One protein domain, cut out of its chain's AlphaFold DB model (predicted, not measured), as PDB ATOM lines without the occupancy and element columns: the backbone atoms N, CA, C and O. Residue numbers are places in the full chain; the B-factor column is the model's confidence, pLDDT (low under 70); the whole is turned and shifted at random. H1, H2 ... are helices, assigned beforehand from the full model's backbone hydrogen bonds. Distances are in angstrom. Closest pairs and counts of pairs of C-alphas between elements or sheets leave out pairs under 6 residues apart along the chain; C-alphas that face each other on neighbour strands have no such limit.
ATOM      1  N   GLY A   6     -42.762 -19.535 -69.785       55.06
ATOM      2  CA  GLY A   6     -41.718 -20.304 -69.097       55.06
ATOM      3  C   GLY A   6     -40.810 -21.028 -70.087       55.06
ATOM      4  O   GLY A   6     -39.592 -20.912 -69.995       55.06
ATOM      5  N   ASP A   7     -41.407 -21.649 -71.104       57.22
ATOM      6  CA  ASP A   7     -40.680 -22.406 -72.129       57.22
ATOM      7  C   ASP A   7     -39.726 -21.512 -72.939       57.22
ATOM      8  O   ASP A   7     -38.585 -21.883 -73.182       57.22
ATOM      9  N   SER A   8     -40.126 -20.268 -73.242       57.09
ATOM     10  CA  SER A   8     -39.272 -19.315 -73.977       57.09
ATOM     11  C   SER A   8     -38.091 -18.770 -73.162       57.09
ATOM     12  O   SER A   8     -37.085 -18.334 -73.725       57.09
ATOM     13  N   PHE A   9     -38.219 -18.756 -71.828       59.97
ATOM     14  CA  PHE A   9     -37.134 -18.368 -70.928       59.97
ATOM     15  C   PHE A   9     -36.145 -19.522 -70.753       59.97
ATOM     16  O   PHE A   9     -34.940 -19.289 -70.725       59.97
ATOM     17  N   LEU A  10     -36.653 -20.759 -70.711       56.19
ATOM     18  CA  LEU A  10     -35.842 -21.972 -70.692       56.19
ATOM     19  C   LEU A  10     -35.075 -22.157 -72.010       56.19
ATOM     20  O   LEU A  10     -33.873 -22.372 -71.952       56.19
ATOM     21  N   GLU A  11     -35.702 -21.945 -73.174       56.56
ATOM     22  CA  GLU A  11     -35.033 -22.021 -74.489       56.56
ATOM     23  C   GLU A  11     -33.918 -20.979 -74.666       56.56
ATOM     24  O   GLU A  11     -32.880 -21.266 -75.262       56.56
ATOM     25  N   LYS A  12     -34.099 -19.761 -74.138       54.91
ATOM     26  CA  LYS A  12     -33.055 -18.724 -74.186       54.91
ATOM     27  C   LYS A  12     -31.886 -19.002 -73.245       54.91
ATOM     28  O   LYS A  12     -30.781 -18.562 -73.534       54.91
ATOM     29  N   LEU A  13     -32.123 -19.708 -72.139       54.03
ATOM     30  CA  LEU A  13     -31.064 -20.148 -71.231       54.03
ATOM     31  C   LEU A  13     -30.319 -21.379 -71.786       54.03
ATOM     32  O   LEU A  13     -29.120 -21.514 -71.559       54.03
ATOM     33  N   ASP A  14     -31.018 -22.236 -72.538       53.22
ATOM     34  CA  ASP A  14     -30.475 -23.439 -73.190       53.22
ATOM     35  C   ASP A  14     -29.498 -23.105 -74.334       53.22
ATOM     36  O   ASP A  14     -28.552 -23.850 -74.585       53.22
ATOM     37  N   ALA A  15     -29.688 -21.968 -75.015       50.31
ATOM     38  CA  ALA A  15     -28.908 -21.600 -76.201       50.31
ATOM     39  C   ALA A  15     -27.452 -21.176 -75.909       50.31
ATOM     40  O   ALA A  15     -26.582 -21.392 -76.753       50.31
ATOM     41  N   ASP A  16     -27.166 -20.625 -74.723       48.91
ATOM     42  CA  ASP A  16     -25.819 -20.158 -74.342       48.91
ATOM     43  C   ASP A  16     -25.069 -21.142 -73.424       48.91
ATOM     44  O   ASP A  16     -23.895 -20.944 -73.108       48.91
ATOM     45  N   PHE A  17     -25.721 -22.232 -73.006       46.69
ATOM     46  CA  PHE A  17     -25.194 -23.159 -72.008       46.69
ATOM     47  C   PHE A  17     -25.273 -24.610 -72.505       46.69
ATOM     48  O   PHE A  17     -25.946 -25.459 -71.933       46.69
ATOM     49  N   TYR A  18     -24.478 -24.938 -73.530       47.28
ATOM     50  CA  TYR A  18     -24.192 -26.321 -73.969       47.28
ATOM     51  C   TYR A  18     -23.456 -27.179 -72.904       47.28
ATOM     52  O   TYR A  18     -22.824 -28.188 -73.219       47.28
ATOM     53  N   LEU A  19     -23.527 -26.809 -71.622       52.72
ATOM     54  CA  LEU A  19     -23.180 -27.682 -70.510       52.72
ATOM     55  C   LEU A  19     -24.418 -28.496 -70.140       52.72
ATOM     56  O   LEU A  19     -25.377 -27.980 -69.582       52.72
ATOM     57  N   ASN A  20     -24.346 -29.781 -70.482       66.62
ATOM     58  CA  ASN A  20     -25.260 -30.877 -70.168       66.62
ATOM     59  C   ASN A  20     -26.267 -30.546 -69.040       66.62
ATOM     60  O   ASN A  20     -25.951 -30.689 -67.857       66.62
ATOM     61  N   HIS A  21     -27.474 -30.102 -69.418       72.31
ATOM     62  CA  HIS A  21     -28.562 -29.644 -68.535       72.31
ATOM     63  C   HIS A  21     -28.789 -30.574 -67.325       72.31
ATOM     64  O   HIS A  21     -29.045 -30.129 -66.206       72.31
ATOM     65  N   GLN A  22     -28.598 -31.881 -67.524       70.00
ATOM     66  CA  GLN A  22     -28.699 -32.913 -66.489       70.00
ATOM     67  C   GLN A  22     -27.720 -32.707 -65.322       70.00
ATOM     68  O   GLN A  22     -28.088 -32.897 -64.164       70.00
ATOM     69  N   ILE A  23     -26.481 -32.296 -65.606       74.00
ATOM     70  CA  ILE A  23     -25.436 -32.078 -64.597       74.00
ATOM     71  C   ILE A  23     -25.775 -30.854 -63.743       74.00
ATOM     72  O   ILE A  23     -25.617 -30.892 -62.525       74.00
ATOM     73  N   ILE A  24     -26.287 -29.790 -64.364       81.12
ATOM     74  CA  ILE A  24     -26.677 -28.556 -63.670       81.12
ATOM     75  C   ILE A  24     -27.825 -28.840 -62.706       81.12
ATOM     76  O   ILE A  24     -27.749 -28.462 -61.537       81.12
ATOM     77  N   VAL A  25     -28.845 -29.574 -63.158       82.00
ATOM     78  CA  VAL A  25     -29.956 -30.004 -62.299       82.00
ATOM     79  C   VAL A  25     -29.442 -30.830 -61.117       82.00
ATOM     80  O   VAL A  25     -29.861 -30.593 -59.984       82.00
ATOM     81  N   LEU A  26     -28.494 -31.748 -61.340       79.06
ATOM     82  CA  LEU A  26     -27.926 -32.565 -60.265       79.06
ATOM     83  C   LEU A  26     -27.104 -31.743 -59.259       79.06
ATOM     84  O   LEU A  26     -27.200 -31.974 -58.055       79.06
ATOM     85  N   LEU A  27     -26.316 -30.775 -59.733       83.25
ATOM     86  CA  LEU A  27     -25.541 -29.865 -58.884       83.25
ATOM     87  C   LEU A  27     -26.452 -28.982 -58.029       83.25
ATOM     88  O   LEU A  27     -26.228 -28.841 -56.826       83.25
ATOM     89  N   VAL A  28     -27.514 -28.439 -58.628       84.75
ATOM     90  CA  VAL A  28     -28.534 -27.677 -57.900       84.75
ATOM     91  C   VAL A  28     -29.215 -28.574 -56.867       84.75
ATOM     92  O   VAL A  28     -29.305 -28.185 -55.704       84.75
ATOM     93  N   ALA A  29     -29.605 -29.798 -57.232       83.25
ATOM     94  CA  ALA A  29     -30.204 -30.759 -56.307       83.25
ATOM     95  C   ALA A  29     -29.274 -31.105 -55.129       83.25
ATOM     96  O   ALA A  29     -29.734 -31.145 -53.993       83.25
ATOM     97  N   LEU A  30     -27.971 -31.294 -55.372       83.94
ATOM     98  CA  LEU A  30     -26.951 -31.547 -54.343       83.94
ATOM     99  C   LEU A  30     -26.708 -30.349 -53.418       83.94
ATOM    100  O   LEU A  30     -26.354 -30.539 -52.251       83.94
ATOM    101  N   SER A  31     -26.922 -29.123 -53.904       86.88
ATOM    102  CA  SER A  31     -26.752 -27.919 -53.089       86.88
ATOM    103  C   SER A  31     -27.744 -27.863 -51.920       86.88
ATOM    104  O   SER A  31     -27.368 -27.428 -50.833       86.88
ATOM    105  N   PHE A  32     -28.967 -28.383 -52.085       86.12
ATOM    106  CA  PHE A  32     -29.993 -28.377 -51.036       86.12
ATOM    107  C   PHE A  32     -29.587 -29.195 -49.793       86.12
ATOM    108  O   PHE A  32     -29.526 -28.610 -48.708       86.12
ATOM    109  N   PRO A  33     -29.253 -30.503 -49.896       82.94
ATOM    110  CA  PRO A  33     -28.726 -31.281 -48.777       82.94
ATOM    111  C   PRO A  33     -27.470 -30.671 -48.164       82.94
ATOM    112  O   PRO A  33     -27.294 -30.735 -46.952       82.94
ATOM    113  N   MET A  34     -26.599 -30.078 -48.986       85.31
ATOM    114  CA  MET A  34     -25.346 -29.490 -48.523       85.31
ATOM    115  C   MET A  34     -25.579 -28.248 -47.670       85.31
ATOM    116  O   MET A  34     -25.106 -28.191 -46.536       85.31
ATOM    117  N   VAL A  35     -26.376 -27.299 -48.160       86.62
ATOM    118  CA  VAL A  35     -26.777 -26.110 -47.400       86.62
ATOM    119  C   VAL A  35     -27.531 -26.518 -46.136       86.62
ATOM    120  O   VAL A  35     -27.201 -26.041 -45.053       86.62
ATOM    121  N   TYR A  36     -28.486 -27.447 -46.243       84.06
ATOM    122  CA  TYR A  36     -29.233 -27.943 -45.088       84.06
ATOM    123  C   TYR A  36     -28.313 -28.557 -44.024       84.06
ATOM    124  O   TYR A  36     -28.443 -28.228 -42.847       84.06
ATOM    125  N   PHE A  37     -27.349 -29.395 -44.418       83.25
ATOM    126  CA  PHE A  37     -26.408 -30.017 -43.490       83.25
ATOM    127  C   PHE A  37     -25.565 -28.974 -42.747       83.25
ATOM    128  O   PHE A  37     -25.441 -29.048 -41.526       83.25
ATOM    129  N   PHE A  38     -25.041 -27.955 -43.438       83.94
ATOM    130  CA  PHE A  38     -24.269 -26.887 -42.789       83.94
ATOM    131  C   PHE A  38     -25.121 -25.987 -41.880       83.94
ATOM    132  O   PHE A  38     -24.656 -25.592 -40.808       83.94
ATOM    133  N   LEU A  39     -26.372 -25.701 -42.253       83.94
ATOM    134  CA  LEU A  39     -27.309 -24.968 -41.394       83.94
ATOM    135  C   LEU A  39     -27.680 -25.769 -40.135       83.94
ATOM    136  O   LEU A  39     -27.732 -25.205 -39.038       83.94
ATOM    137  N   ASP A  40     -27.897 -27.081 -40.269       78.19
ATOM    138  CA  ASP A  40     -28.186 -27.988 -39.151       78.19
ATOM    139  C   ASP A  40     -26.974 -28.119 -38.213       78.19
ATOM    140  O   ASP A  40     -27.129 -28.037 -36.992       78.19
ATOM    141  N   LEU A  41     -25.754 -28.200 -38.764       76.56
ATOM    142  CA  LEU A  41     -24.502 -28.171 -37.999       76.56
ATOM    143  C   LEU A  41     -24.360 -26.889 -37.167       76.56
ATOM    144  O   LEU A  41     -24.018 -26.958 -35.983       76.56
ATOM    145  N   GLY A  42     -24.641 -25.730 -37.771       75.81
ATOM    146  CA  GLY A  42     -24.583 -24.435 -37.091       75.81
ATOM    147  C   GLY A  42     -25.650 -24.274 -36.005       75.81
ATOM    148  O   GLY A  42     -25.378 -23.687 -34.957       75.81
ATOM    149  N   SER A  43     -26.843 -24.834 -36.222       71.81
ATOM    150  CA  SER A  43     -27.991 -24.659 -35.323       71.81
ATOM    151  C   SER A  43     -28.023 -25.660 -34.167       71.81
ATOM    152  O   SER A  43     -28.394 -25.292 -33.054       71.81
ATOM    153  N   LYS A  44     -27.642 -26.929 -34.388       67.19
ATOM    154  CA  LYS A  44     -27.852 -27.999 -33.397       67.19
ATOM    155  C   LYS A  44     -26.635 -28.361 -32.546       67.19
ATOM    156  O   LYS A  44     -26.826 -29.062 -31.555       67.19
ATOM    157  N   LYS A  45     -25.406 -27.920 -32.868       62.72
ATOM    158  CA  LYS A  45     -24.118 -28.228 -32.172       62.72
ATOM    159  C   LYS A  45     -23.824 -29.714 -31.851       62.72
ATOM    160  O   LYS A  45     -22.735 -30.027 -31.377       62.72
ATOM    161  N   LYS A  46     -24.750 -30.639 -32.107       59.91
ATOM    162  CA  LYS A  46     -24.639 -32.085 -31.932       59.91
ATOM    163  C   LYS A  46     -24.948 -32.736 -33.268       59.91
ATOM    164  O   LYS A  46     -26.100 -32.796 -33.690       59.91
ATOM    165  N   VAL A  47     -23.906 -33.217 -33.928       65.62
ATOM    166  CA  VAL A  47     -24.044 -33.962 -35.176       65.62
ATOM    167  C   VAL A  47     -24.481 -35.384 -34.831       65.62
ATOM    168  O   VAL A  47     -23.777 -36.084 -34.105       65.62
ATOM    169  N   ASN A  48     -25.648 -35.810 -35.314       73.31
ATOM    170  CA  ASN A  48     -26.099 -37.190 -35.142       73.31
ATOM    171  C   ASN A  48     -25.464 -38.083 -36.220       73.31
ATOM    172  O   ASN A  48     -25.402 -37.702 -37.390       73.31
ATOM    173  N   PHE A  49     -25.050 -39.292 -35.841       73.38
ATOM    174  CA  PHE A  49     -24.506 -40.304 -36.751       73.38
ATOM    175  C   PHE A  49     -25.442 -40.580 -37.940       73.38
ATOM    176  O   PHE A  49     -24.986 -40.690 -39.076       73.38
ATOM    177  N   ILE A  50     -26.757 -40.598 -37.695       74.88
ATOM    178  CA  ILE A  50     -27.782 -40.788 -38.733       74.88
ATOM    179  C   ILE A  50     -27.744 -39.650 -39.765       74.88
ATOM    180  O   ILE A  50     -27.776 -39.911 -40.967       74.88
ATOM    181  N   SER A  51     -27.620 -38.395 -39.319       76.81
ATOM    182  CA  SER A  51     -27.539 -37.233 -40.213       76.81
ATOM    183  C   SER A  51     -26.276 -37.268 -41.077       76.81
ATOM    184  O   SER A  51     -26.343 -36.958 -42.263       76.81
ATOM    185  N   ILE A  52     -25.139 -37.687 -40.507       81.56
ATOM    186  CA  ILE A  52     -23.875 -37.838 -41.249       81.56
ATOM    187  C   ILE A  52     -24.024 -38.907 -42.329       81.56
ATOM    188  O   ILE A  52     -23.692 -38.657 -43.483       81.56
ATOM    189  N   LEU A  53     -24.545 -40.086 -41.977       81.50
ATOM    190  CA  LEU A  53     -24.734 -41.172 -42.938       81.50
ATOM    191  C   LEU A  53     -25.690 -40.787 -44.069       81.50
ATOM    192  O   LEU A  53     -25.402 -41.072 -45.229       81.50
ATOM    193  N   GLY A  54     -26.802 -40.122 -43.744       81.75
ATOM    194  CA  GLY A  54     -27.748 -39.629 -44.743       81.75
ATOM    195  C   GLY A  54     -27.101 -38.624 -45.695       81.75
ATOM    196  O   GLY A  54     -27.226 -38.753 -46.911       81.75
ATOM    197  N   PHE A  55     -26.343 -37.671 -45.150       85.06
ATOM    198  CA  PHE A  55     -25.610 -36.688 -45.940       85.06
ATOM    199  C   PHE A  55     -24.579 -37.342 -46.872       85.06
ATOM    200  O   PHE A  55     -24.571 -37.068 -48.071       85.06
ATOM    201  N   VAL A  56     -23.765 -38.263 -46.345       86.62
ATOM    202  CA  VAL A  56     -22.776 -39.017 -47.130       86.62
ATOM    203  C   VAL A  56     -23.452 -39.828 -48.236       86.62
ATOM    204  O   VAL A  56     -22.974 -39.815 -49.366       86.62
ATOM    205  N   ASN A  57     -24.584 -40.484 -47.962       85.56
ATOM    206  CA  ASN A  57     -25.303 -41.267 -48.968       85.56
ATOM    207  C   ASN A  57     -25.792 -40.407 -50.145       85.56
ATOM    208  O   ASN A  57     -25.640 -40.782 -51.312       85.56
ATOM    209  N   VAL A  58     -26.364 -39.238 -49.841       85.06
ATOM    210  CA  VAL A  58     -26.855 -38.302 -50.861       85.06
ATOM    211  C   VAL A  58     -25.693 -37.734 -51.674       85.06
ATOM    212  O   VAL A  58     -25.759 -37.733 -52.904       85.06
ATOM    213  N   LEU A  59     -24.601 -37.336 -51.012       85.69
ATOM    214  CA  LEU A  59     -23.396 -36.863 -51.690       85.69
ATOM    215  C   LEU A  59     -22.758 -37.933 -52.578       85.69
ATOM    216  O   LEU A  59     -22.364 -37.618 -53.694       85.69
ATOM    217  N   LEU A  60     -22.662 -39.186 -52.125       85.62
ATOM    218  CA  LEU A  60     -22.108 -40.275 -52.935       85.62
ATOM    219  C   LEU A  60     -22.979 -40.551 -54.161       85.62
ATOM    220  O   LEU A  60     -22.462 -40.710 -55.263       85.62
ATOM    221  N   THR A  61     -24.300 -40.571 -53.985       84.06
ATOM    222  CA  THR A  61     -25.247 -40.842 -55.073       84.06
ATOM    223  C   THR A  61     -25.220 -39.743 -56.130       84.06
ATOM    224  O   THR A  61     -25.027 -40.039 -57.308       84.06
ATOM    225  N   GLY A  62     -25.357 -38.480 -55.721       82.06
ATOM    226  CA  GLY A  62     -25.286 -37.363 -56.659       82.06
ATOM    227  C   GLY A  62     -23.872 -37.162 -57.208       82.06
ATOM    228  O   GLY A  62     -23.703 -36.909 -58.394       82.06
ATOM    229  N   GLY A  63     -22.842 -37.357 -56.385       84.56
ATOM    230  CA  GLY A  63     -21.446 -37.290 -56.805       84.56
ATOM    231  C   GLY A  63     -21.147 -38.270 -57.937       84.56
ATOM    232  O   GLY A  63     -20.626 -37.861 -58.965       84.56
ATOM    233  N   ILE A  64     -21.542 -39.538 -57.813       85.88
ATOM    234  CA  ILE A  64     -21.349 -40.528 -58.886       85.88
ATOM    235  C   ILE A  64     -22.127 -40.151 -60.152       85.88
ATOM    236  O   ILE A  64     -21.617 -40.365 -61.249       85.88
ATOM    237  N   GLY A  65     -23.309 -39.541 -60.026       81.31
ATOM    238  CA  GLY A  65     -24.045 -39.001 -61.173       81.31
ATOM    239  C   GLY A  65     -23.291 -37.874 -61.891       81.31
ATOM    240  O   GLY A  65     -23.104 -37.943 -63.105       81.31
ATOM    241  N   VAL A  66     -22.802 -36.869 -61.150       80.88
ATOM    242  CA  VAL A  66     -22.040 -35.730 -61.705       80.88
ATOM    243  C   VAL A  66     -20.701 -36.187 -62.279       80.88
ATOM    244  O   VAL A  66     -20.404 -35.936 -63.446       80.88
ATOM    245  N   PHE A  67     -19.886 -36.868 -61.471       80.62
ATOM    246  CA  PHE A  67     -18.552 -37.306 -61.873       80.62
ATOM    247  C   PHE A  67     -18.615 -38.377 -62.960       80.62
ATOM    248  O   PHE A  67     -17.744 -38.408 -63.821       80.62
ATOM    249  N   GLY A  68     -19.648 -39.221 -62.979       77.56
ATOM    250  CA  GLY A  68     -19.857 -40.161 -64.073       77.56
ATOM    251  C   GLY A  68     -20.232 -39.493 -65.383       77.56
ATOM    252  O   GLY A  68     -19.590 -39.780 -66.388       77.56
ATOM    253  N   GLY A  69     -21.136 -38.512 -65.356       74.00
ATOM    254  CA  GLY A  69     -21.452 -37.723 -66.546       74.00
ATOM    255  C   GLY A  69     -20.276 -36.907 -67.087       74.00
ATOM    256  O   GLY A  69     -20.166 -36.732 -68.297       74.00
ATOM    257  N   MET A  70     -19.390 -36.421 -66.212       76.31
ATOM    258  CA  MET A  70     -18.271 -35.554 -66.601       76.31
ATOM    259  C   MET A  70     -16.978 -36.316 -66.937       76.31
ATOM    260  O   MET A  70     -16.247 -35.901 -67.834       76.31
ATOM    261  N   TYR A  71     -16.685 -37.416 -66.235       78.38
ATOM    262  CA  TYR A  71     -15.412 -38.150 -66.328       78.38
ATOM    263  C   TYR A  71     -15.563 -39.611 -66.781       78.38
ATOM    264  O   TYR A  71     -14.570 -40.336 -66.816       78.38
ATOM    265  N   GLY A  72     -16.775 -40.065 -67.124       78.56
ATOM    266  CA  GLY A  72     -17.008 -41.426 -67.623       78.56
ATOM    267  C   GLY A  72     -16.832 -42.507 -66.554       78.56
ATOM    268  O   GLY A  72     -16.239 -43.556 -66.805       78.56
ATOM    269  N   LEU A  73     -17.303 -42.247 -65.334       83.44
ATOM    270  CA  LEU A  73     -17.263 -43.212 -64.232       83.44
ATOM    271  C   LEU A  73     -18.137 -44.435 -64.563       83.44
ATOM    272  O   LEU A  73     -19.276 -44.286 -64.988       83.44
ATOM    273  N   SER A  74     -17.634 -45.645 -64.315       87.81
ATOM    274  CA  SER A  74     -18.410 -46.873 -64.546       87.81
ATOM    275  C   SER A  74     -19.559 -47.035 -63.544       87.81
ATOM    276  O   SER A  74     -19.409 -46.731 -62.354       87.81
ATOM    277  N   ARG A  75     -20.666 -47.650 -63.983       89.19
ATOM    278  CA  ARG A  75     -21.795 -48.086 -63.140       89.19
ATOM    279  C   ARG A  75     -21.376 -48.918 -61.924       89.19
ATOM    280  O   ARG A  75     -22.084 -48.933 -60.921       89.19
ATOM    281  N   LEU A  76     -20.218 -49.583 -61.972       88.94
ATOM    282  CA  LEU A  76     -19.686 -50.371 -60.855       88.94
ATOM    283  C   LEU A  76     -19.536 -49.554 -59.570       88.94
ATOM    284  O   LEU A  76     -19.799 -50.074 -58.491       88.94
ATOM    285  N   TRP A  77     -19.181 -48.272 -59.663       89.25
ATOM    286  CA  TRP A  77     -19.083 -47.399 -58.490       89.25
ATOM    287  C   TRP A  77     -20.444 -47.150 -57.838       89.25
ATOM    288  O   TRP A  77     -20.548 -47.130 -56.611       89.25
ATOM    289  N   PHE A  78     -21.496 -47.024 -58.652       90.69
ATOM    290  CA  PHE A  78     -22.871 -46.923 -58.167       90.69
ATOM    291  C   PHE A  78     -23.337 -48.238 -57.521       90.69
ATOM    292  O   PHE A  78     -23.961 -48.233 -56.466       90.69
ATOM    293  N   ILE A  79     -23.007 -49.378 -58.119       92.38
ATOM    294  CA  ILE A  79     -23.369 -50.691 -57.571       92.38
ATOM    295  C   ILE A  79     -22.658 -50.933 -56.233       92.38
ATOM    296  O   ILE A  79     -23.275 -51.353 -55.251       92.38
ATOM    297  N   LEU A  80     -21.360 -50.626 -56.174       91.38
ATOM    298  CA  LEU A  80     -20.558 -50.781 -54.968       91.38
ATOM    299  C   LEU A  80     -21.071 -49.888 -53.845       91.38
ATOM    300  O   LEU A  80     -21.286 -50.395 -52.750       91.38
ATOM    301  N   LYS A  81     -21.322 -48.592 -54.083       91.44
ATOM    302  CA  LYS A  81     -21.821 -47.718 -53.005       91.44
ATOM    303  C   LYS A  81     -23.167 -48.181 -52.457       91.44
ATOM    304  O   LYS A  81     -23.361 -48.129 -51.247       91.44
ATOM    305  N   GLU A  82     -24.055 -48.671 -53.321       92.06
ATOM    306  CA  GLU A  82     -25.375 -49.159 -52.917       92.06
ATOM    307  C   GLU A  82     -25.259 -50.352 -51.960       92.06
ATOM    308  O   GLU A  82     -25.867 -50.361 -50.894       92.06
ATOM    309  N   GLY A  83     -24.397 -51.322 -52.274       91.88
ATOM    310  CA  GLY A  83     -24.120 -52.445 -51.375       91.88
ATOM    311  C   GLY A  83     -23.321 -52.058 -50.124       91.88
ATOM    312  O   GLY A  83     -23.564 -52.583 -49.036       91.88
ATOM    313  N   LEU A  84     -22.362 -51.139 -50.249       93.06
ATOM    314  CA  LEU A  84     -21.462 -50.758 -49.160       93.06
ATOM    315  C   LEU A  84     -22.167 -49.970 -48.054       93.06
ATOM    316  O   LEU A  84     -21.788 -50.105 -46.892       93.06
ATOM    317  N   MET A  85     -23.189 -49.178 -48.379       90.62
ATOM    318  CA  MET A  85     -23.886 -48.357 -47.387       90.62
ATOM    319  C   MET A  85     -24.510 -49.198 -46.253       90.62
ATOM    320  O   MET A  85     -24.132 -48.991 -45.095       90.62
ATOM    321  N   PRO A  86     -25.375 -50.199 -46.523       92.69
ATOM    322  CA  PRO A  86     -25.868 -51.096 -45.477       92.69
ATOM    323  C   PRO A  86     -24.749 -51.911 -44.814       92.69
ATOM    324  O   PRO A  86     -24.805 -52.150 -43.609       92.69
ATOM    325  N   LEU A  87     -23.709 -52.297 -45.564       94.62
ATOM    326  CA  LEU A  87     -22.586 -53.077 -45.037       94.62
ATOM    327  C   LEU A  87     -21.826 -52.321 -43.945       94.62
ATOM    328  O   LEU A  87     -21.578 -52.870 -42.873       94.62
ATOM    329  N   ILE A  88     -21.476 -51.059 -44.201       92.38
ATOM    330  CA  ILE A  88     -20.762 -50.206 -43.245       92.38
ATOM    331  C   ILE A  88     -21.601 -50.036 -41.977       92.38
ATOM    332  O   ILE A  88     -21.071 -50.172 -40.875       92.38
ATOM    333  N   ILE A  89     -22.910 -49.809 -42.115       90.50
ATOM    334  CA  ILE A  89     -23.820 -49.688 -40.967       90.50
ATOM    335  C   ILE A  89     -23.855 -50.995 -40.162       90.50
ATOM    336  O   ILE A  89     -23.689 -50.974 -38.941       90.50
ATOM    337  N   GLY A  90     -23.998 -52.138 -40.837       92.62
ATOM    338  CA  GLY A  90     -23.972 -53.459 -40.207       92.62
ATOM    339  C   GLY A  90     -22.663 -53.740 -39.467       92.62
ATOM    340  O   GLY A  90     -22.687 -54.240 -38.343       92.62
ATOM    341  N   LEU A  91     -21.523 -53.357 -40.048       92.81
ATOM    342  CA  LEU A  91     -20.208 -53.480 -39.417       92.81
ATOM    343  C   LEU A  91     -20.076 -52.583 -38.183       92.81
ATOM    344  O   LEU A  91     -19.617 -53.053 -37.144       92.81
ATOM    345  N   VAL A  92     -20.510 -51.321 -38.255       90.00
ATOM    346  CA  VAL A  92     -20.506 -50.405 -37.100       90.00
ATOM    347  C   VAL A  92     -21.325 -50.988 -35.949       90.00
ATOM    348  O   VAL A  92     -20.859 -51.011 -34.805       90.00
ATOM    349  N   PHE A  93     -22.509 -51.529 -36.241       89.81
ATOM    350  CA  PHE A  93     -23.321 -52.215 -35.241       89.81
ATOM    351  C   PHE A  93     -22.626 -53.464 -34.689       89.81
ATOM    352  O   PHE A  93     -22.524 -53.607 -33.470       89.81
ATOM    353  N   LEU A  94     -22.046 -54.309 -35.546       92.12
ATOM    354  CA  LEU A  94     -21.310 -55.506 -35.129       92.12
ATOM    355  C   LEU A  94     -20.133 -55.187 -34.193       92.12
ATOM    356  O   LEU A  94     -19.957 -55.852 -33.171       92.12
ATOM    357  N   PHE A  95     -19.338 -54.159 -34.502       90.00
ATOM    358  CA  PHE A  95     -18.234 -53.727 -33.639       90.00
ATOM    359  C   PHE A  95     -18.722 -53.174 -32.298       90.00
ATOM    360  O   PHE A  95     -18.031 -53.304 -31.285       90.00
ATOM    361  N   THR A  96     -19.918 -52.590 -32.279       86.44
ATOM    362  CA  THR A  96     -20.510 -52.011 -31.073       86.44
ATOM    363  C   THR A  96     -21.030 -53.081 -30.112       86.44
ATOM    364  O   THR A  96     -20.942 -52.875 -28.900       86.44
ATOM    365  N   ILE A  97     -21.446 -54.254 -30.614       85.06
ATOM    366  CA  ILE A  97     -21.840 -55.407 -29.779       85.06
ATOM    367  C   ILE A  97     -20.740 -55.785 -28.793       85.06
ATOM    368  O   ILE A  97     -20.985 -55.904 -27.596       85.06
ATOM    369  N   ARG A  98     -19.490 -55.857 -29.256       75.19
ATOM    370  CA  ARG A  98     -18.355 -56.204 -28.388       75.19
ATOM    371  C   ARG A  98     -18.021 -55.145 -27.331       75.19
ATOM    372  O   ARG A  98     -17.323 -55.465 -26.376       75.19
ATOM    373  N   LYS A  99     -18.489 -53.901 -27.489       78.00
ATOM    374  CA  LYS A  99     -18.207 -52.768 -26.586       78.00
ATOM    375  C   LYS A  99     -19.395 -52.401 -25.683       78.00
ATOM    376  O   LYS A  99     -19.516 -51.249 -25.277       78.00
ATOM    377  N   GLY A 100     -20.280 -53.352 -25.381       70.38
ATOM    378  CA  GLY A 100     -21.434 -53.115 -24.502       70.38
ATOM    379  C   GLY A 100     -22.640 -52.488 -25.206       70.38
ATOM    380  O   GLY A 100     -23.527 -51.942 -24.555       70.38
ATOM    381  N   ASN A 101     -22.687 -52.571 -26.538       73.88
ATOM    382  CA  ASN A 101     -23.867 -52.277 -27.341       73.88
ATOM    383  C   ASN A 101     -24.469 -50.852 -27.299       73.88
ATOM    384  O   ASN A 101     -25.660 -50.727 -27.573       73.88
ATOM    385  N   PRO A 102     -23.734 -49.744 -27.058       77.25
ATOM    386  CA  PRO A 102     -24.350 -48.421 -26.885       77.25
ATOM    387  C   PRO A 102     -25.219 -47.963 -28.070       77.25
ATOM    388  O   PRO A 102     -26.321 -47.463 -27.856       77.25
ATOM    389  N   LEU A 103     -24.770 -48.166 -29.315       79.38
ATOM    390  CA  LEU A 103     -25.539 -47.763 -30.502       79.38
ATOM    391  C   LEU A 103     -26.785 -48.622 -30.701       79.38
ATOM    392  O   LEU A 103     -27.843 -48.089 -31.017       79.38
ATOM    393  N   ILE A 104     -26.678 -49.940 -30.514       82.12
ATOM    394  CA  ILE A 104     -27.826 -50.830 -30.700       82.12
ATOM    395  C   ILE A 104     -28.811 -50.666 -29.552       82.12
ATOM    396  O   ILE A 104     -30.006 -50.597 -29.802       82.12
ATOM    397  N   ARG A 105     -28.329 -50.501 -28.317       83.81
ATOM    398  CA  ARG A 105     -29.158 -50.149 -27.165       83.81
ATOM    399  C   ARG A 105     -29.939 -48.868 -27.452       83.81
ATOM    400  O   ARG A 105     -31.153 -48.897 -27.351       83.81
ATOM    401  N   ALA A 106     -29.291 -47.804 -27.926       82.19
ATOM    402  CA  ALA A 106     -29.989 -46.579 -28.323       82.19
ATOM    403  C   ALA A 106     -30.959 -46.775 -29.506       82.19
ATOM    404  O   ALA A 106     -31.936 -46.042 -29.625       82.19
ATOM    405  N   PHE A 107     -30.703 -47.748 -30.386       83.19
ATOM    406  CA  PHE A 107     -31.542 -48.017 -31.551       83.19
ATOM    407  C   PHE A 107     -32.778 -48.867 -31.222       83.19
ATOM    408  O   PHE A 107     -33.867 -48.521 -31.664       83.19
ATOM    409  N   ILE A 108     -32.644 -49.944 -30.440       86.12
ATOM    410  CA  ILE A 108     -33.755 -50.869 -30.134       86.12
ATOM    411  C   ILE A 108     -34.321 -50.722 -28.738       86.12
ATOM    412  O   ILE A 108     -35.517 -50.893 -28.554       86.12
ATOM    413  N   TYR A 109     -33.478 -50.418 -27.758       88.56
ATOM    414  CA  TYR A 109     -33.871 -50.250 -26.368       88.56
ATOM    415  C   TYR A 109     -33.994 -48.758 -26.064       88.56
ATOM    416  O   TYR A 109     -33.190 -48.169 -25.343       88.56
ATOM    417  N   ASN A 110     -34.978 -48.140 -26.715       88.69
ATOM    418  CA  ASN A 110     -35.248 -46.713 -26.640       88.69
ATOM    419  C   ASN A 110     -36.646 -46.446 -26.062       88.69
ATOM    420  O   ASN A 110     -37.530 -47.306 -26.103       88.69
ATOM    421  N   GLU A 111     -36.849 -45.222 -25.581       89.00
ATOM    422  CA  GLU A 111     -38.095 -44.788 -24.939       89.00
ATOM    423  C   GLU A 111     -39.289 -44.636 -25.888       89.00
ATOM    424  O   GLU A 111     -40.393 -44.346 -25.427       89.00
ATOM    425  N   ALA A 112     -39.093 -44.770 -27.202       87.38
ATOM    426  CA  ALA A 112     -40.197 -44.786 -28.156       87.38
ATOM    427  C   ALA A 112     -40.879 -46.159 -28.211       87.38
ATOM    428  O   ALA A 112     -42.040 -46.235 -28.591       87.38
ATOM    429  N   ILE A 113     -40.174 -47.232 -27.832       89.44
ATOM    430  CA  ILE A 113     -40.703 -48.604 -27.855       89.44
ATOM    431  C   ILE A 113     -40.923 -49.132 -26.434       89.44
ATOM    432  O   ILE A 113     -41.918 -49.802 -26.167       89.44
ATOM    433  N   PHE A 114     -39.999 -48.836 -25.518       93.38
ATOM    434  CA  PHE A 114     -39.950 -49.441 -24.192       93.38
ATOM    435  C   PHE A 114     -40.037 -48.402 -23.074       93.38
ATOM    436  O   PHE A 114     -39.477 -47.312 -23.177       93.38
ATOM    437  N   ASP A 115     -40.671 -48.774 -21.966       94.00
ATOM    438  CA  ASP A 115     -40.513 -48.089 -20.685       94.00
ATOM    439  C   ASP A 115     -39.229 -48.588 -20.004       94.00
ATOM    440  O   ASP A 115     -39.209 -49.591 -19.284       94.00
ATOM    441  N   ILE A 116     -38.124 -47.908 -20.311       92.25
ATOM    442  CA  ILE A 116     -36.781 -48.276 -19.848       92.25
ATOM    443  C   ILE A 116     -36.692 -48.228 -18.320       92.25
ATOM    444  O   ILE A 116     -36.051 -49.090 -17.723       92.25
ATOM    445  N   GLU A 117     -37.348 -47.258 -17.677       92.81
ATOM    446  CA  GLU A 117     -37.296 -47.105 -16.224       92.81
ATOM    447  C   GLU A 117     -37.950 -48.297 -15.526       92.81
ATOM    448  O   GLU A 117     -37.355 -48.886 -14.618       92.81
ATOM    449  N   VAL A 118     -39.141 -48.704 -15.978       93.50
ATOM    450  CA  VAL A 118     -39.843 -49.868 -15.424       93.50
ATOM    451  C   VAL A 118     -39.010 -51.138 -15.606       93.50
ATOM    452  O   VAL A 118     -38.887 -51.937 -14.670       93.50
ATOM    453  N   ILE A 119     -38.409 -51.330 -16.780       93.62
ATOM    454  CA  ILE A 119     -37.599 -52.516 -17.076       93.62
ATOM    455  C   ILE A 119     -36.337 -52.542 -16.209       93.62
ATOM    456  O   ILE A 119     -36.110 -53.524 -15.497       93.62
ATOM    457  N   ASP A 120     -35.548 -51.465 -16.212       93.38
ATOM    458  CA  ASP A 120     -34.275 -51.396 -15.493       93.38
ATOM    459  C   ASP A 120     -34.494 -51.527 -13.976       93.38
ATOM    460  O   ASP A 120     -33.748 -52.240 -13.300       93.38
ATOM    461  N   GLN A 121     -35.548 -50.924 -13.413       94.56
ATOM    462  CA  GLN A 121     -35.874 -51.088 -11.992       94.56
ATOM    463  C   GLN A 121     -36.187 -52.545 -11.626       94.56
ATOM    464  O   GLN A 121     -35.727 -53.028 -10.589       94.56
ATOM    465  N   ASN A 122     -36.958 -53.260 -12.450       94.62
ATOM    466  CA  ASN A 122     -37.309 -54.657 -12.180       94.62
ATOM    467  C   ASN A 122     -36.110 -55.594 -12.369       94.62
ATOM    468  O   ASN A 122     -35.871 -56.462 -11.531       94.62
ATOM    469  N   LEU A 123     -35.311 -55.390 -13.418       94.62
ATOM    470  CA  LEU A 123     -34.102 -56.179 -13.658       94.62
ATOM    471  C   LEU A 123     -33.057 -55.997 -12.553       94.62
ATOM    472  O   LEU A 123     -32.410 -56.973 -12.173       94.62
ATOM    473  N   ASN A 124     -32.909 -54.780 -12.018       94.56
ATOM    474  CA  ASN A 124     -32.021 -54.510 -10.886       94.56
ATOM    475  C   ASN A 124     -32.524 -55.168  -9.594       94.56
ATOM    476  O   ASN A 124     -31.739 -55.789  -8.884       94.56
ATOM    477  N   LYS A 125     -33.834 -55.097  -9.305       94.00
ATOM    478  CA  LYS A 125     -34.432 -55.757  -8.127       94.00
ATOM    479  C   LYS A 125     -34.252 -57.277  -8.138       94.00
ATOM    480  O   LYS A 125     -34.142 -57.880  -7.076       94.00
ATOM    481  N   LEU A 126     -34.243 -57.887  -9.323       93.19
ATOM    482  CA  LEU A 126     -34.129 -59.336  -9.505       93.19
ATOM    483  C   LEU A 126     -32.688 -59.818  -9.745       93.19
ATOM    484  O   LEU A 126     -32.482 -61.019  -9.915       93.19
ATOM    485  N   ASP A 127     -31.711 -58.905  -9.785       94.38
ATOM    486  CA  ASP A 127     -30.317 -59.184 -10.157       94.38
ATOM    487  C   ASP A 127     -30.206 -59.959 -11.490       94.38
ATOM    488  O   ASP A 127     -29.609 -61.033 -11.604       94.38
ATOM    489  N   ARG A 128     -30.889 -59.443 -12.525       95.12
ATOM    490  CA  ARG A 128     -30.973 -60.044 -13.876       95.12
ATOM    491  C   ARG A 128     -30.413 -59.156 -14.988       95.12
ATOM    492  O   ARG A 128     -30.533 -59.504 -16.163       95.12
ATOM    493  N   MET A 129     -29.752 -58.045 -14.653       92.25
ATOM    494  CA  MET A 129     -29.174 -57.128 -15.651       92.25
ATOM    495  C   MET A 129     -28.159 -57.806 -16.578       92.25
ATOM    496  O   MET A 129     -28.144 -57.549 -17.781       92.25
ATOM    497  N   ASN A 130     -27.342 -58.722 -16.052       92.25
ATOM    498  CA  ASN A 130     -26.375 -59.461 -16.866       92.25
ATOM    499  C   ASN A 130     -27.055 -60.393 -17.877       92.25
ATOM    500  O   ASN A 130     -26.593 -60.513 -19.012       92.25
ATOM    501  N   ASP A 131     -28.162 -61.028 -17.499       93.75
ATOM    502  CA  ASP A 131     -28.917 -61.888 -18.409       93.75
ATOM    503  C   ASP A 131     -29.678 -61.070 -19.452       93.75
ATOM    504  O   ASP A 131     -29.720 -61.452 -20.622       93.75
ATOM    505  N   PHE A 132     -30.188 -59.898 -19.069       93.25
ATOM    506  CA  PHE A 132     -30.770 -58.949 -20.011       93.25
ATOM    507  C   PHE A 132     -29.752 -58.477 -21.053       93.25
ATOM    508  O   PHE A 132     -30.058 -58.484 -22.243       93.25
ATOM    509  N   ASN A 133     -28.525 -58.149 -20.644       90.69
ATOM    510  CA  ASN A 133     -27.476 -57.766 -21.590       90.69
ATOM    511  C   ASN A 133     -27.179 -58.894 -22.597       90.69
ATOM    512  O   ASN A 133     -27.048 -58.622 -23.785       90.69
ATOM    513  N   LYS A 134     -27.198 -60.172 -22.184       91.50
ATOM    514  CA  LYS A 134     -27.076 -61.305 -23.126       91.50
ATOM    515  C   LYS A 134     -28.251 -61.381 -24.106       91.50
ATOM    516  O   LYS A 134     -28.057 -61.701 -25.276       91.50
ATOM    517  N   VAL A 135     -29.477 -61.119 -23.646       92.50
ATOM    518  CA  VAL A 135     -30.664 -61.053 -24.520       92.50
ATOM    519  C   VAL A 135     -30.520 -59.913 -25.527       92.50
ATOM    520  O   VAL A 135     -30.800 -60.117 -26.711       92.50
ATOM    521  N   LEU A 136     -30.057 -58.746 -25.077       91.62
ATOM    522  CA  LEU A 136     -29.817 -57.580 -25.917       91.62
ATOM    523  C   LEU A 136     -28.760 -57.883 -26.983       91.62
ATOM    524  O   LEU A 136     -29.013 -57.661 -28.166       91.62
ATOM    525  N   ASP A 137     -27.628 -58.470 -26.598       90.88
ATOM    526  CA  ASP A 137     -26.554 -58.868 -27.512       90.88
ATOM    527  C   ASP A 137     -27.053 -59.880 -28.554       90.88
ATOM    528  O   ASP A 137     -26.865 -59.697 -29.757       90.88
ATOM    529  N   ASN A 138     -27.770 -60.917 -28.114       90.81
ATOM    530  CA  ASN A 138     -28.326 -61.934 -29.007       90.81
ATOM    531  C   ASN A 138     -29.363 -61.363 -29.982       90.81
ATOM    532  O   ASN A 138     -29.414 -61.765 -31.144       90.81
ATOM    533  N   SER A 139     -30.180 -60.413 -29.526       92.25
ATOM    534  CA  SER A 139     -31.161 -59.724 -30.370       92.25
ATOM    535  C   SER A 139     -30.476 -58.777 -31.359       92.25
ATOM    536  O   SER A 139     -30.887 -58.678 -32.513       92.25
ATOM    537  N   SER A 140     -29.373 -58.155 -30.946       91.25
ATOM    538  CA  SER A 140     -28.564 -57.254 -31.770       91.25
ATOM    539  C   SER A 140     -27.981 -57.936 -33.010       91.25
ATOM    540  O   SER A 140     -27.915 -57.321 -34.076       91.25
ATOM    541  N   TYR A 141     -27.621 -59.222 -32.924       92.06
ATOM    542  CA  TYR A 141     -27.142 -59.970 -34.092       92.06
ATOM    543  C   TYR A 141     -28.186 -60.081 -35.212       92.06
ATOM    544  O   TYR A 141     -27.801 -60.077 -36.378       92.06
ATOM    545  N   PHE A 142     -29.491 -60.109 -34.909       92.69
ATOM    546  CA  PHE A 142     -30.533 -60.108 -35.949       92.69
ATOM    547  C   PHE A 142     -30.540 -58.810 -36.755       92.69
ATOM    548  O   PHE A 142     -30.736 -58.839 -37.967       92.69
ATOM    549  N   ILE A 143     -30.264 -57.681 -36.107       92.00
ATOM    550  CA  ILE A 143     -30.182 -56.372 -36.765       92.00
ATOM    551  C   ILE A 143     -28.947 -56.309 -37.646       92.00
ATOM    552  O   ILE A 143     -29.024 -55.895 -38.799       92.00
ATOM    553  N   VAL A 144     -27.809 -56.768 -37.126       93.25
ATOM    554  CA  VAL A 144     -26.576 -56.871 -37.907       93.25
ATOM    555  C   VAL A 144     -26.810 -57.732 -39.149       93.25
ATOM    556  O   VAL A 144     -26.511 -57.296 -40.260       93.25
ATOM    557  N   LEU A 145     -27.420 -58.911 -38.989       93.12
ATOM    558  CA  LEU A 145     -27.790 -59.779 -40.108       93.12
ATOM    559  C   LEU A 145     -28.731 -59.075 -41.094       93.12
ATOM    560  O   LEU A 145     -28.525 -59.196 -42.298       93.12
ATOM    561  N   ALA A 146     -29.707 -58.300 -40.616       93.88
ATOM    562  CA  ALA A 146     -30.605 -57.520 -41.467       93.88
ATOM    563  C   ALA A 146     -29.841 -56.562 -42.396       93.88
ATOM    564  O   ALA A 146     -30.171 -56.468 -43.578       93.88
ATOM    565  N   PHE A 147     -28.807 -55.886 -41.883       94.62
ATOM    566  CA  PHE A 147     -27.950 -54.995 -42.672       94.62
ATOM    567  C   PHE A 147     -27.050 -55.749 -43.655       94.62
ATOM    568  O   PHE A 147     -26.879 -55.299 -44.786       94.62
ATOM    569  N   PHE A 148     -26.518 -56.913 -43.272       95.44
ATOM    570  CA  PHE A 148     -25.747 -57.756 -44.191       95.44
ATOM    571  C   PHE A 148     -26.608 -58.292 -45.340       95.44
ATOM    572  O   PHE A 148     -26.220 -58.175 -46.500       95.44
ATOM    573  N   PHE A 149     -27.798 -58.825 -45.048       94.88
ATOM    574  CA  PHE A 149     -28.737 -59.252 -46.089       94.88
ATOM    575  C   PHE A 149     -29.170 -58.080 -46.967       94.88
ATOM    576  O   PHE A 149     -29.184 -58.208 -48.188       94.88
ATOM    577  N   SER A 150     -29.458 -56.928 -46.357       95.06
ATOM    578  CA  SER A 150     -29.772 -55.697 -47.082       95.06
ATOM    579  C   SER A 150     -28.655 -55.317 -48.054       95.06
ATOM    580  O   SER A 150     -28.940 -55.095 -49.224       95.06
ATOM    581  N   SER A 151     -27.393 -55.339 -47.616       96.06
ATOM    582  CA  SER A 151     -26.224 -55.057 -48.460       96.06
ATOM    583  C   SER A 151     -26.149 -55.976 -49.680       96.06
ATOM    584  O   SER A 151     -25.993 -55.499 -50.805       96.06
ATOM    585  N   ILE A 152     -26.310 -57.287 -49.471       96.12
ATOM    586  CA  ILE A 152     -26.252 -58.285 -50.546       96.12
ATOM    587  C   ILE A 152     -27.379 -58.051 -51.553       96.12
ATOM    588  O   ILE A 152     -27.130 -57.981 -52.755       96.12
ATOM    589  N   ILE A 153     -28.613 -57.900 -51.066       96.00
ATOM    590  CA  ILE A 153     -29.783 -57.662 -51.916       96.00
ATOM    591  C   ILE A 153     -29.599 -56.360 -52.697       96.00
ATOM    592  O   ILE A 153     -29.821 -56.343 -53.903       96.00
ATOM    593  N   GLN A 154     -29.155 -55.293 -52.033       95.44
ATOM    594  CA  GLN A 154     -28.965 -53.979 -52.639       95.44
ATOM    595  C   GLN A 154     -27.896 -54.018 -53.741       95.44
ATOM    596  O   GLN A 154     -28.116 -53.483 -54.825       95.44
ATOM    597  N   PHE A 155     -26.779 -54.714 -53.509       95.56
ATOM    598  CA  PHE A 155     -25.733 -54.921 -54.514       95.56
ATOM    599  C   PHE A 155     -26.250 -55.699 -55.733       95.56
ATOM    600  O   PHE A 155     -26.013 -55.301 -56.877       95.56
ATOM    601  N   ILE A 156     -26.979 -56.798 -55.502       96.25
ATOM    602  CA  ILE A 156     -27.564 -57.617 -56.576       96.25
ATOM    603  C   ILE A 156     -28.576 -56.792 -57.372       96.25
ATOM    604  O   ILE A 156     -28.528 -56.769 -58.600       96.25
ATOM    605  N   LEU A 157     -29.462 -56.074 -56.684       95.44
ATOM    606  CA  LEU A 157     -30.506 -55.281 -57.315       95.44
ATOM    607  C   LEU A 157     -29.920 -54.129 -58.139       95.44
ATOM    608  O   LEU A 157     -30.332 -53.928 -59.281       95.44
ATOM    609  N   ALA A 158     -28.910 -53.433 -57.605       94.38
ATOM    610  CA  ALA A 158     -28.162 -52.421 -58.346       94.38
ATOM    611  C   ALA A 158     -27.534 -53.012 -59.614       94.38
ATOM    612  O   ALA A 158     -27.637 -52.419 -60.682       94.38
ATOM    613  N   SER A 159     -26.928 -54.197 -59.503       94.38
ATOM    614  CA  SER A 159     -26.266 -54.876 -60.624       94.38
ATOM    615  C   SER A 159     -27.230 -55.294 -61.736       94.38
ATOM    616  O   SER A 159     -26.831 -55.329 -62.899       94.38
ATOM    617  N   ILE A 160     -28.473 -55.637 -61.388       95.88
ATOM    618  CA  ILE A 160     -29.496 -56.081 -62.344       95.88
ATOM    619  C   ILE A 160     -30.201 -54.887 -62.997       95.88
ATOM    620  O   ILE A 160     -30.408 -54.896 -64.207       95.88
ATOM    621  N   ILE A 161     -30.591 -53.877 -62.212       94.44
ATOM    622  CA  ILE A 161     -31.425 -52.769 -62.702       94.44
ATOM    623  C   ILE A 161     -30.583 -51.691 -63.390       94.44
ATOM    624  O   ILE A 161     -30.984 -51.179 -64.436       94.44
ATOM    625  N   VAL A 162     -29.418 -51.349 -62.828       93.75
ATOM    626  CA  VAL A 162     -28.553 -50.295 -63.367       93.75
ATOM    627  C   VAL A 162     -27.603 -50.902 -64.390       93.75
ATOM    628  O   VAL A 162     -26.532 -51.420 -64.077       93.75
ATOM    629  N   THR A 163     -28.036 -50.855 -65.642       93.19
ATOM    630  CA  THR A 163     -27.350 -51.454 -66.787       93.19
ATOM    631  C   THR A 163     -26.508 -50.451 -67.569       93.19
ATOM    632  O   THR A 163     -25.579 -50.863 -68.262       93.19
ATOM    633  N   VAL A 164     -26.776 -49.152 -67.434       90.56
ATOM    634  CA  VAL A 164     -26.033 -48.090 -68.126       90.56
ATOM    635  C   VAL A 164     -25.074 -47.364 -67.190       90.56
ATOM    636  O   VAL A 164     -25.271 -47.344 -65.973       90.56
ATOM    637  N   ASP A 165     -24.034 -46.762 -67.760       90.31
ATOM    638  CA  ASP A 165     -23.088 -45.944 -67.005       90.31
ATOM    639  C   ASP A 165     -23.679 -44.563 -66.656       90.31
ATOM    640  O   ASP A 165     -24.521 -44.035 -67.396       90.31
ATOM    641  N   PRO A 166     -23.264 -43.960 -65.526       84.88
ATOM    642  CA  PRO A 166     -23.672 -42.608 -65.179       84.88
ATOM    643  C   PRO A 166     -23.291 -41.598 -66.267       84.88
ATOM    644  O   PRO A 166     -22.198 -41.640 -66.821       84.88
ATOM    645  N   GLY A 167     -24.225 -40.697 -66.581       78.44
ATOM    646  CA  GLY A 167     -24.146 -39.796 -67.737       78.44
ATOM    647  C   GLY A 167     -24.967 -40.249 -68.945       78.44
ATOM    648  O   GLY A 167     -25.269 -39.435 -69.816       78.44
ATOM    649  N   HIS A 168     -25.382 -41.518 -68.993       85.81
ATOM    650  CA  HIS A 168     -26.341 -41.990 -69.988       85.81
ATOM    651  C   HIS A 168     -27.758 -41.475 -69.673       85.81
ATOM    652  O   HIS A 168     -28.154 -41.423 -68.509       85.81
ATOM    653  N   ILE A 169     -28.562 -41.173 -70.701       85.44
ATOM    654  CA  ILE A 169     -29.903 -40.573 -70.540       85.44
ATOM    655  C   ILE A 169     -30.839 -41.400 -69.641       85.44
ATOM    656  O   ILE A 169     -31.565 -40.848 -68.824       85.44
ATOM    657  N   ASN A 170     -30.735 -42.729 -69.718       87.94
ATOM    658  CA  ASN A 170     -31.536 -43.664 -68.916       87.94
ATOM    659  C   ASN A 170     -30.999 -43.906 -67.493       87.94
ATOM    660  O   ASN A 170     -31.616 -44.656 -66.738       87.94
ATOM    661  N   PHE A 171     -29.837 -43.358 -67.122       87.19
ATOM    662  CA  PHE A 171     -29.204 -43.673 -65.838       87.19
ATOM    663  C   PHE A 171     -30.086 -43.251 -64.661       87.19
ATOM    664  O   PHE A 171     -30.366 -44.061 -63.780       87.19
ATOM    665  N   ASN A 172     -30.586 -42.013 -64.672       87.19
ATOM    666  CA  ASN A 172     -31.410 -41.487 -63.582       87.19
ATOM    667  C   ASN A 172     -32.731 -42.258 -63.429       87.19
ATOM    668  O   ASN A 172     -33.138 -42.548 -62.305       87.19
ATOM    669  N   ASP A 173     -33.351 -42.661 -64.540       90.25
ATOM    670  CA  ASP A 173     -34.590 -43.449 -64.525       90.25
ATOM    671  C   ASP A 173     -34.365 -44.855 -63.952       90.25
ATOM    672  O   ASP A 173     -35.172 -45.355 -63.161       90.25
ATOM    673  N   GLN A 174     -33.236 -45.490 -64.291       93.56
ATOM    674  CA  GLN A 174     -32.851 -46.782 -63.716       93.56
ATOM    675  C   GLN A 174     -32.527 -46.666 -62.226       93.56
ATOM    676  O   GLN A 174     -32.945 -47.522 -61.449       93.56
ATOM    677  N   VAL A 175     -31.843 -45.600 -61.804       90.44
ATOM    678  CA  VAL A 175     -31.577 -45.317 -60.383       90.44
ATOM    679  C   VAL A 175     -32.883 -45.093 -59.617       90.44
ATOM    680  O   VAL A 175     -33.054 -45.639 -58.524       90.44
ATOM    681  N   GLY A 176     -33.835 -44.351 -60.188       91.12
ATOM    682  CA  GLY A 176     -35.161 -44.149 -59.602       91.12
ATOM    683  C   GLY A 176     -35.941 -45.458 -59.465       91.12
ATOM    684  O   GLY A 176     -36.451 -45.768 -58.386       91.12
ATOM    685  N   THR A 177     -35.955 -46.273 -60.523       94.06
ATOM    686  CA  THR A 177     -36.582 -47.605 -60.524       94.06
ATOM    687  C   THR A 177     -35.948 -48.509 -59.470       94.06
ATOM    688  O   THR A 177     -36.655 -49.128 -58.677       94.06
ATOM    689  N   MET A 178     -34.617 -48.550 -59.413       94.19
ATOM    690  CA  MET A 178     -33.872 -49.335 -58.435       94.19
ATOM    691  C   MET A 178     -34.205 -48.910 -57.006       94.19
ATOM    692  O   MET A 178     -34.529 -49.764 -56.189       94.19
ATOM    693  N   THR A 179     -34.232 -47.602 -56.738       91.69
ATOM    694  CA  THR A 179     -34.589 -47.043 -55.425       91.69
ATOM    695  C   THR A 179     -35.986 -47.483 -54.994       91.69
ATOM    696  O   THR A 179     -36.180 -47.940 -53.867       91.69
ATOM    697  N   TRP A 180     -36.960 -47.393 -55.901       94.50
ATOM    698  CA  TRP A 180     -38.336 -47.777 -55.605       94.50
ATOM    699  C   TRP A 180     -38.468 -49.281 -55.349       94.50
ATOM    700  O   TRP A 180     -39.089 -49.688 -54.370       94.50
ATOM    701  N   VAL A 181     -37.826 -50.120 -56.167       95.06
ATOM    702  CA  VAL A 181     -37.825 -51.578 -55.967       95.06
ATOM    703  C   VAL A 181     -37.107 -51.955 -54.666       95.06
ATOM    704  O   VAL A 181     -37.611 -52.796 -53.918       95.06
ATOM    705  N   SER A 182     -35.988 -51.301 -54.337       92.75
ATOM    706  CA  SER A 182     -35.275 -51.479 -53.066       92.75
ATOM    707  C   SER A 182     -36.183 -51.241 -51.864       92.75
ATOM    708  O   SER A 182     -36.129 -52.013 -50.906       92.75
ATOM    709  N   TYR A 183     -37.058 -50.232 -51.908       90.94
ATOM    710  CA  TYR A 183     -37.991 -49.964 -50.811       90.94
ATOM    711  C   TYR A 183     -38.929 -51.124 -50.504       90.94
ATOM    712  O   TYR A 183     -39.379 -51.227 -49.374       90.94
ATOM    713  N   PHE A 184     -39.196 -52.025 -51.444       93.19
ATOM    714  CA  PHE A 184     -39.985 -53.223 -51.164       93.19
ATOM    715  C   PHE A 184     -39.088 -54.426 -50.891       93.19
ATOM    716  O   PHE A 184     -39.207 -55.076 -49.852       93.19
ATOM    717  N   VAL A 185     -38.153 -54.701 -51.800       95.12
ATOM    718  CA  VAL A 185     -37.356 -55.934 -51.789       95.12
ATOM    719  C   VAL A 185     -36.367 -55.970 -50.624       95.12
ATOM    720  O   VAL A 185     -36.125 -57.036 -50.068       95.12
ATOM    721  N   VAL A 186     -35.814 -54.823 -50.224       93.25
ATOM    722  CA  VAL A 186     -34.849 -54.736 -49.117       93.25
ATOM    723  C   VAL A 186     -35.565 -54.500 -47.793       93.25
ATOM    724  O   VAL A 186     -35.241 -55.137 -46.790       93.25
ATOM    725  N   MET A 187     -36.570 -53.618 -47.782       90.69
ATOM    726  CA  MET A 187     -37.276 -53.252 -46.552       90.69
ATOM    727  C   MET A 187     -37.988 -54.444 -45.922       90.69
ATOM    728  O   MET A 187     -37.912 -54.603 -44.709       90.69
ATOM    729  N   ILE A 188     -38.661 -55.289 -46.710       92.25
ATOM    730  CA  ILE A 188     -39.452 -56.403 -46.168       92.25
ATOM    731  C   ILE A 188     -38.568 -57.386 -45.373       92.25
ATOM    732  O   ILE A 188     -38.870 -57.629 -44.197       92.25
ATOM    733  N   PRO A 189     -37.455 -57.920 -45.922       90.25
ATOM    734  CA  PRO A 189     -36.538 -58.763 -45.155       90.25
ATOM    735  C   PRO A 189     -35.936 -58.050 -43.943       90.25
ATOM    736  O   PRO A 189     -35.894 -58.621 -42.850       90.25
ATOM    737  N   SER A 190     -35.493 -56.800 -44.106       91.44
ATOM    738  CA  SER A 190     -34.851 -56.054 -43.022       91.44
ATOM    739  C   SER A 190     -35.811 -55.767 -41.868       91.44
ATOM    740  O   SER A 190     -35.450 -55.965 -40.708       91.44
ATOM    741  N   LEU A 191     -37.048 -55.371 -42.170       92.00
ATOM    742  CA  LEU A 191     -38.080 -55.116 -41.170       92.00
ATOM    743  C   LEU A 191     -38.517 -56.408 -40.477       92.00
ATOM    744  O   LEU A 191     -38.754 -56.403 -39.273       92.00
ATOM    745  N   SER A 192     -38.545 -57.529 -41.202       93.25
ATOM    746  CA  SER A 192     -38.823 -58.845 -40.616       93.25
ATOM    747  C   SER A 192     -37.760 -59.229 -39.583       93.25
ATOM    748  O   SER A 192     -38.090 -59.614 -38.463       93.25
ATOM    749  N   MET A 193     -36.475 -59.064 -39.913       93.62
ATOM    750  CA  MET A 193     -35.369 -59.314 -38.978       93.62
ATOM    751  C   MET A 193     -35.388 -58.356 -37.783       93.62
ATOM    752  O   MET A 193     -35.147 -58.778 -36.650       93.62
ATOM    753  N   PHE A 194     -35.719 -57.085 -38.011       91.56
ATOM    754  CA  PHE A 194     -35.910 -56.116 -36.936       91.56
ATOM    755  C   PHE A 194     -37.070 -56.517 -36.013       91.56
ATOM    756  O   PHE A 194     -36.912 -56.540 -34.794       91.56
ATOM    757  N   GLY A 195     -38.204 -56.934 -36.580       93.25
ATOM    758  CA  GLY A 195     -39.343 -57.462 -35.834       93.25
ATOM    759  C   GLY A 195     -38.975 -58.692 -35.002       93.25
ATOM    760  O   GLY A 195     -39.352 -58.778 -33.837       93.25
ATOM    761  N   LEU A 196     -38.159 -59.604 -35.544       94.00
ATOM    762  CA  LEU A 196     -37.623 -60.744 -34.793       94.00
ATOM    763  C   LEU A 196     -36.713 -60.312 -33.634       94.00
ATOM    764  O   LEU A 196     -36.777 -60.917 -32.560       94.00
ATOM    765  N   ALA A 197     -35.891 -59.275 -33.821       93.50
ATOM    766  CA  ALA A 197     -35.053 -58.715 -32.761       93.50
ATOM    767  C   ALA A 197     -35.907 -58.129 -31.624       93.50
ATOM    768  O   ALA A 197     -35.692 -58.464 -30.459       93.50
ATOM    769  N   ILE A 198     -36.923 -57.326 -31.961       93.00
ATOM    770  CA  ILE A 198     -37.860 -56.748 -30.986       93.00
ATOM    771  C   ILE A 198     -38.665 -57.842 -30.283       93.00
ATOM    772  O   ILE A 198     -38.768 -57.840 -29.061       93.00
ATOM    773  N   TYR A 199     -39.174 -58.830 -31.017       94.19
ATOM    774  CA  TYR A 199     -39.903 -59.951 -30.429       94.19
ATOM    775  C   TYR A 199     -39.047 -60.733 -29.421       94.19
ATOM    776  O   TYR A 199     -39.513 -61.068 -28.330       94.19
ATOM    777  N   ARG A 200     -37.771 -60.994 -29.742       93.88
ATOM    778  CA  ARG A 200     -36.830 -61.633 -28.809       93.88
ATOM    779  C   ARG A 200     -36.555 -60.774 -27.581       93.88
ATOM    780  O   ARG A 200     -36.546 -61.320 -26.479       93.88
ATOM    781  N   MET A 201     -36.376 -59.466 -27.760       94.12
ATOM    782  CA  MET A 201     -36.226 -58.509 -26.664       94.12
ATOM    783  C   MET A 201     -37.431 -58.550 -25.727       94.12
ATOM    784  O   MET A 201     -37.272 -58.784 -24.534       94.12
ATOM    785  N   VAL A 202     -38.637 -58.413 -26.276       95.06
ATOM    786  CA  VAL A 202     -39.900 -58.447 -25.531       95.06
ATOM    787  C   VAL A 202     -40.051 -59.751 -24.753       95.06
ATOM    788  O   VAL A 202     -40.310 -59.738 -23.549       95.06
ATOM    789  N   LYS A 203     -39.837 -60.892 -25.418       95.12
ATOM    790  CA  LYS A 203     -39.908 -62.208 -24.779       95.12
ATOM    791  C   LYS A 203     -38.862 -62.358 -23.673       95.12
ATOM    792  O   LYS A 203     -39.163 -62.911 -22.619       95.12
ATOM    793  N   GLY A 204     -37.644 -61.870 -23.895       94.44
ATOM    794  CA  GLY A 204     -36.576 -61.903 -22.902       94.44
ATOM    795  C   GLY A 204     -36.874 -61.026 -21.687       94.44
ATOM    796  O   GLY A 204     -36.735 -61.503 -20.566       94.44
ATOM    797  N   ILE A 205     -37.362 -59.798 -21.890       94.50
ATOM    798  CA  ILE A 205     -37.789 -58.898 -20.808       94.50
ATOM    799  C   ILE A 205     -38.897 -59.554 -19.985       94.50
ATOM    800  O   ILE A 205     -38.763 -59.652 -18.766       94.50
ATOM    801  N   LYS A 206     -39.948 -60.070 -20.637       95.44
ATOM    802  CA  LYS A 206     -41.051 -60.768 -19.961       95.44
ATOM    803  C   LYS A 206     -40.551 -61.948 -19.128       95.44
ATOM    804  O   LYS A 206     -40.928 -62.084 -17.970       95.44
ATOM    805  N   ASN A 207     -39.658 -62.769 -19.678       95.06
ATOM    806  CA  ASN A 207     -39.117 -63.930 -18.969       95.06
ATOM    807  C   ASN A 207     -38.218 -63.554 -17.780       95.06
ATOM    808  O   ASN A 207     -38.208 -64.271 -16.785       95.06
ATOM    809  N   LEU A 208     -37.448 -62.467 -17.884       94.44
ATOM    810  CA  LEU A 208     -36.518 -62.040 -16.833       94.44
ATOM    811  C   LEU A 208     -37.200 -61.239 -15.719       94.44
ATOM    812  O   LEU A 208     -36.776 -61.328 -14.571       94.44
ATOM    813  N   THR A 209     -38.229 -60.460 -16.054       93.38
ATOM    814  CA  THR A 209     -38.922 -59.563 -15.112       93.38
ATOM    815  C   THR A 209     -40.251 -60.118 -14.600       93.38
ATOM    816  O   THR A 209     -40.740 -59.666 -13.571       93.38
ATOM    817  N   GLY A 210     -40.860 -61.069 -15.315       91.69
ATOM    818  CA  GLY A 210     -42.215 -61.558 -15.040       91.69
ATOM    819  C   GLY A 210     -43.324 -60.553 -15.374       91.69
ATOM    820  O   GLY A 210     -44.490 -60.823 -15.095       91.69
ATOM    821  N   LEU A 211     -42.987 -59.398 -15.956       92.44
ATOM    822  CA  LEU A 211     -43.958 -58.373 -16.322       92.44
ATOM    823  C   LEU A 211     -44.734 -58.769 -17.577       92.44
ATOM    824  O   LEU A 211     -44.185 -59.322 -18.534       92.44
ATOM    825  N   ASP A 212     -46.012 -58.405 -17.608       92.94
ATOM    826  CA  ASP A 212     -46.771 -58.423 -18.848       92.94
ATOM    827  C   ASP A 212     -46.307 -57.318 -19.792       92.94
ATOM    828  O   ASP A 212     -45.894 -56.238 -19.373       92.94
ATOM    829  N   THR A 213     -46.393 -57.610 -21.086       91.44
ATOM    830  CA  THR A 213     -45.917 -56.767 -22.187       91.44
ATOM    831  C   THR A 213     -46.456 -55.344 -22.134       91.44
ATOM    832  O   THR A 213     -45.714 -54.401 -22.374       91.44
ATOM    833  N   GLU A 214     -47.717 -55.184 -21.748       90.69
ATOM    834  CA  GLU A 214     -48.405 -53.891 -21.639       90.69
ATOM    835  C   GLU A 214     -47.783 -52.962 -20.590       90.69
ATOM    836  O   GLU A 214     -47.959 -51.752 -20.657       90.69
ATOM    837  N   LYS A 215     -47.051 -53.511 -19.610       91.31
ATOM    838  CA  LYS A 215     -46.441 -52.721 -18.531       91.31
ATOM    839  C   LYS A 215     -45.106 -52.101 -18.912       91.31
ATOM    840  O   LYS A 215     -44.625 -51.244 -18.183       91.31
ATOM    841  N   PHE A 216     -44.478 -52.582 -19.981       91.12
ATOM    842  CA  PHE A 216     -43.144 -52.132 -20.378       91.12
ATOM    843  C   PHE A 216     -43.027 -51.761 -21.857       91.12
ATOM    844  O   PHE A 216     -41.981 -51.262 -22.270       91.12
TER     845      PHE A 216
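AT A GLANCE: This is residues 6 to 216 of the 219 residues of the protein "MFS transporter" of Candidatus Marinimicrobia bacterium (UniProt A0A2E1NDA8). Five long helices, H2, H3, H4, H7 and H9, stand side by side in a loose, curved layer, each running opposite to its neighbour along the longest axis. H8 packs on one end of H7, H6 lies at the other, short H5 makes a corner with residues 93 to 97 of H4, and residues 6 to 19, including H1, stick out. The 211 printed residues have nine named helices, H1 to H9 along the chain, and no named strand: all helix. The whole is loose, radius of gyration of the C-alphas 22.5 A, spanning 77 by 40 by 30 A.

HOW THE PARTS SIT: H1, residues 6 to 14, is close to but not clearly touching H2, residues 21 to 44. H2 and H3, residues 49 to 71, form a hairpin; their closest C-alphas, Ile 23 and Val 66, are 5.8 A apart. H3 and H4, residues 75 to 97, form another, H3 touching with residues 57 to 64 alone; closest C-alphas, Ile 64 and Phe 78, 6.6 A. H5, residues 102 to 108, touches H4 about perpendicular, 75 degrees; closest C-alphas, Phe 93 and Ile 104, 6.5 A. H7, residues 129 to 161, is the hub and touches H4 at 4 degrees, opposite ways; closest C-alphas, Gly 83 and Phe 155, 4.3 A. H7 and H8, residues 171 to 185, form a hairpin; closest C-alphas, Ile 161 and Met 178, 6.0 A. H6, residues 116 to 125, H7 and H9, residues 187 to 209, form an up-and-down bundle, each running against the one before; H6 and H7 only just touch, only at the corner, with 3 pairs of C-alphas within 8 A. O i to N i+4 pairs are all within hydrogen-bond range in H1, H3, H5, H6 and H9, but 18 of 20 in H2, 18 of 19 in H4, 27 of 29 in H7 and 10 of 11 in H8.

IN THESE COORDINATES: H1 begins at C-alpha 6 (-41.718, -20.304, -69.097); H9 ends at C-alpha 209 (-38.922, -59.563, -15.112). H2 measures 35.2 A, H3 31.0 A, H4 34.2 A with a kink of 29 degrees near residue 86, H7 47.3 A and H9 32.1 A.

THE WHOLE: The C-alphas of Ala 15 and Leu 126, the farthest apart, are 76.8 A apart. The printed part has no cut and no long link. Residues 6 to 20 and 44 to 47 are under pLDDT 70.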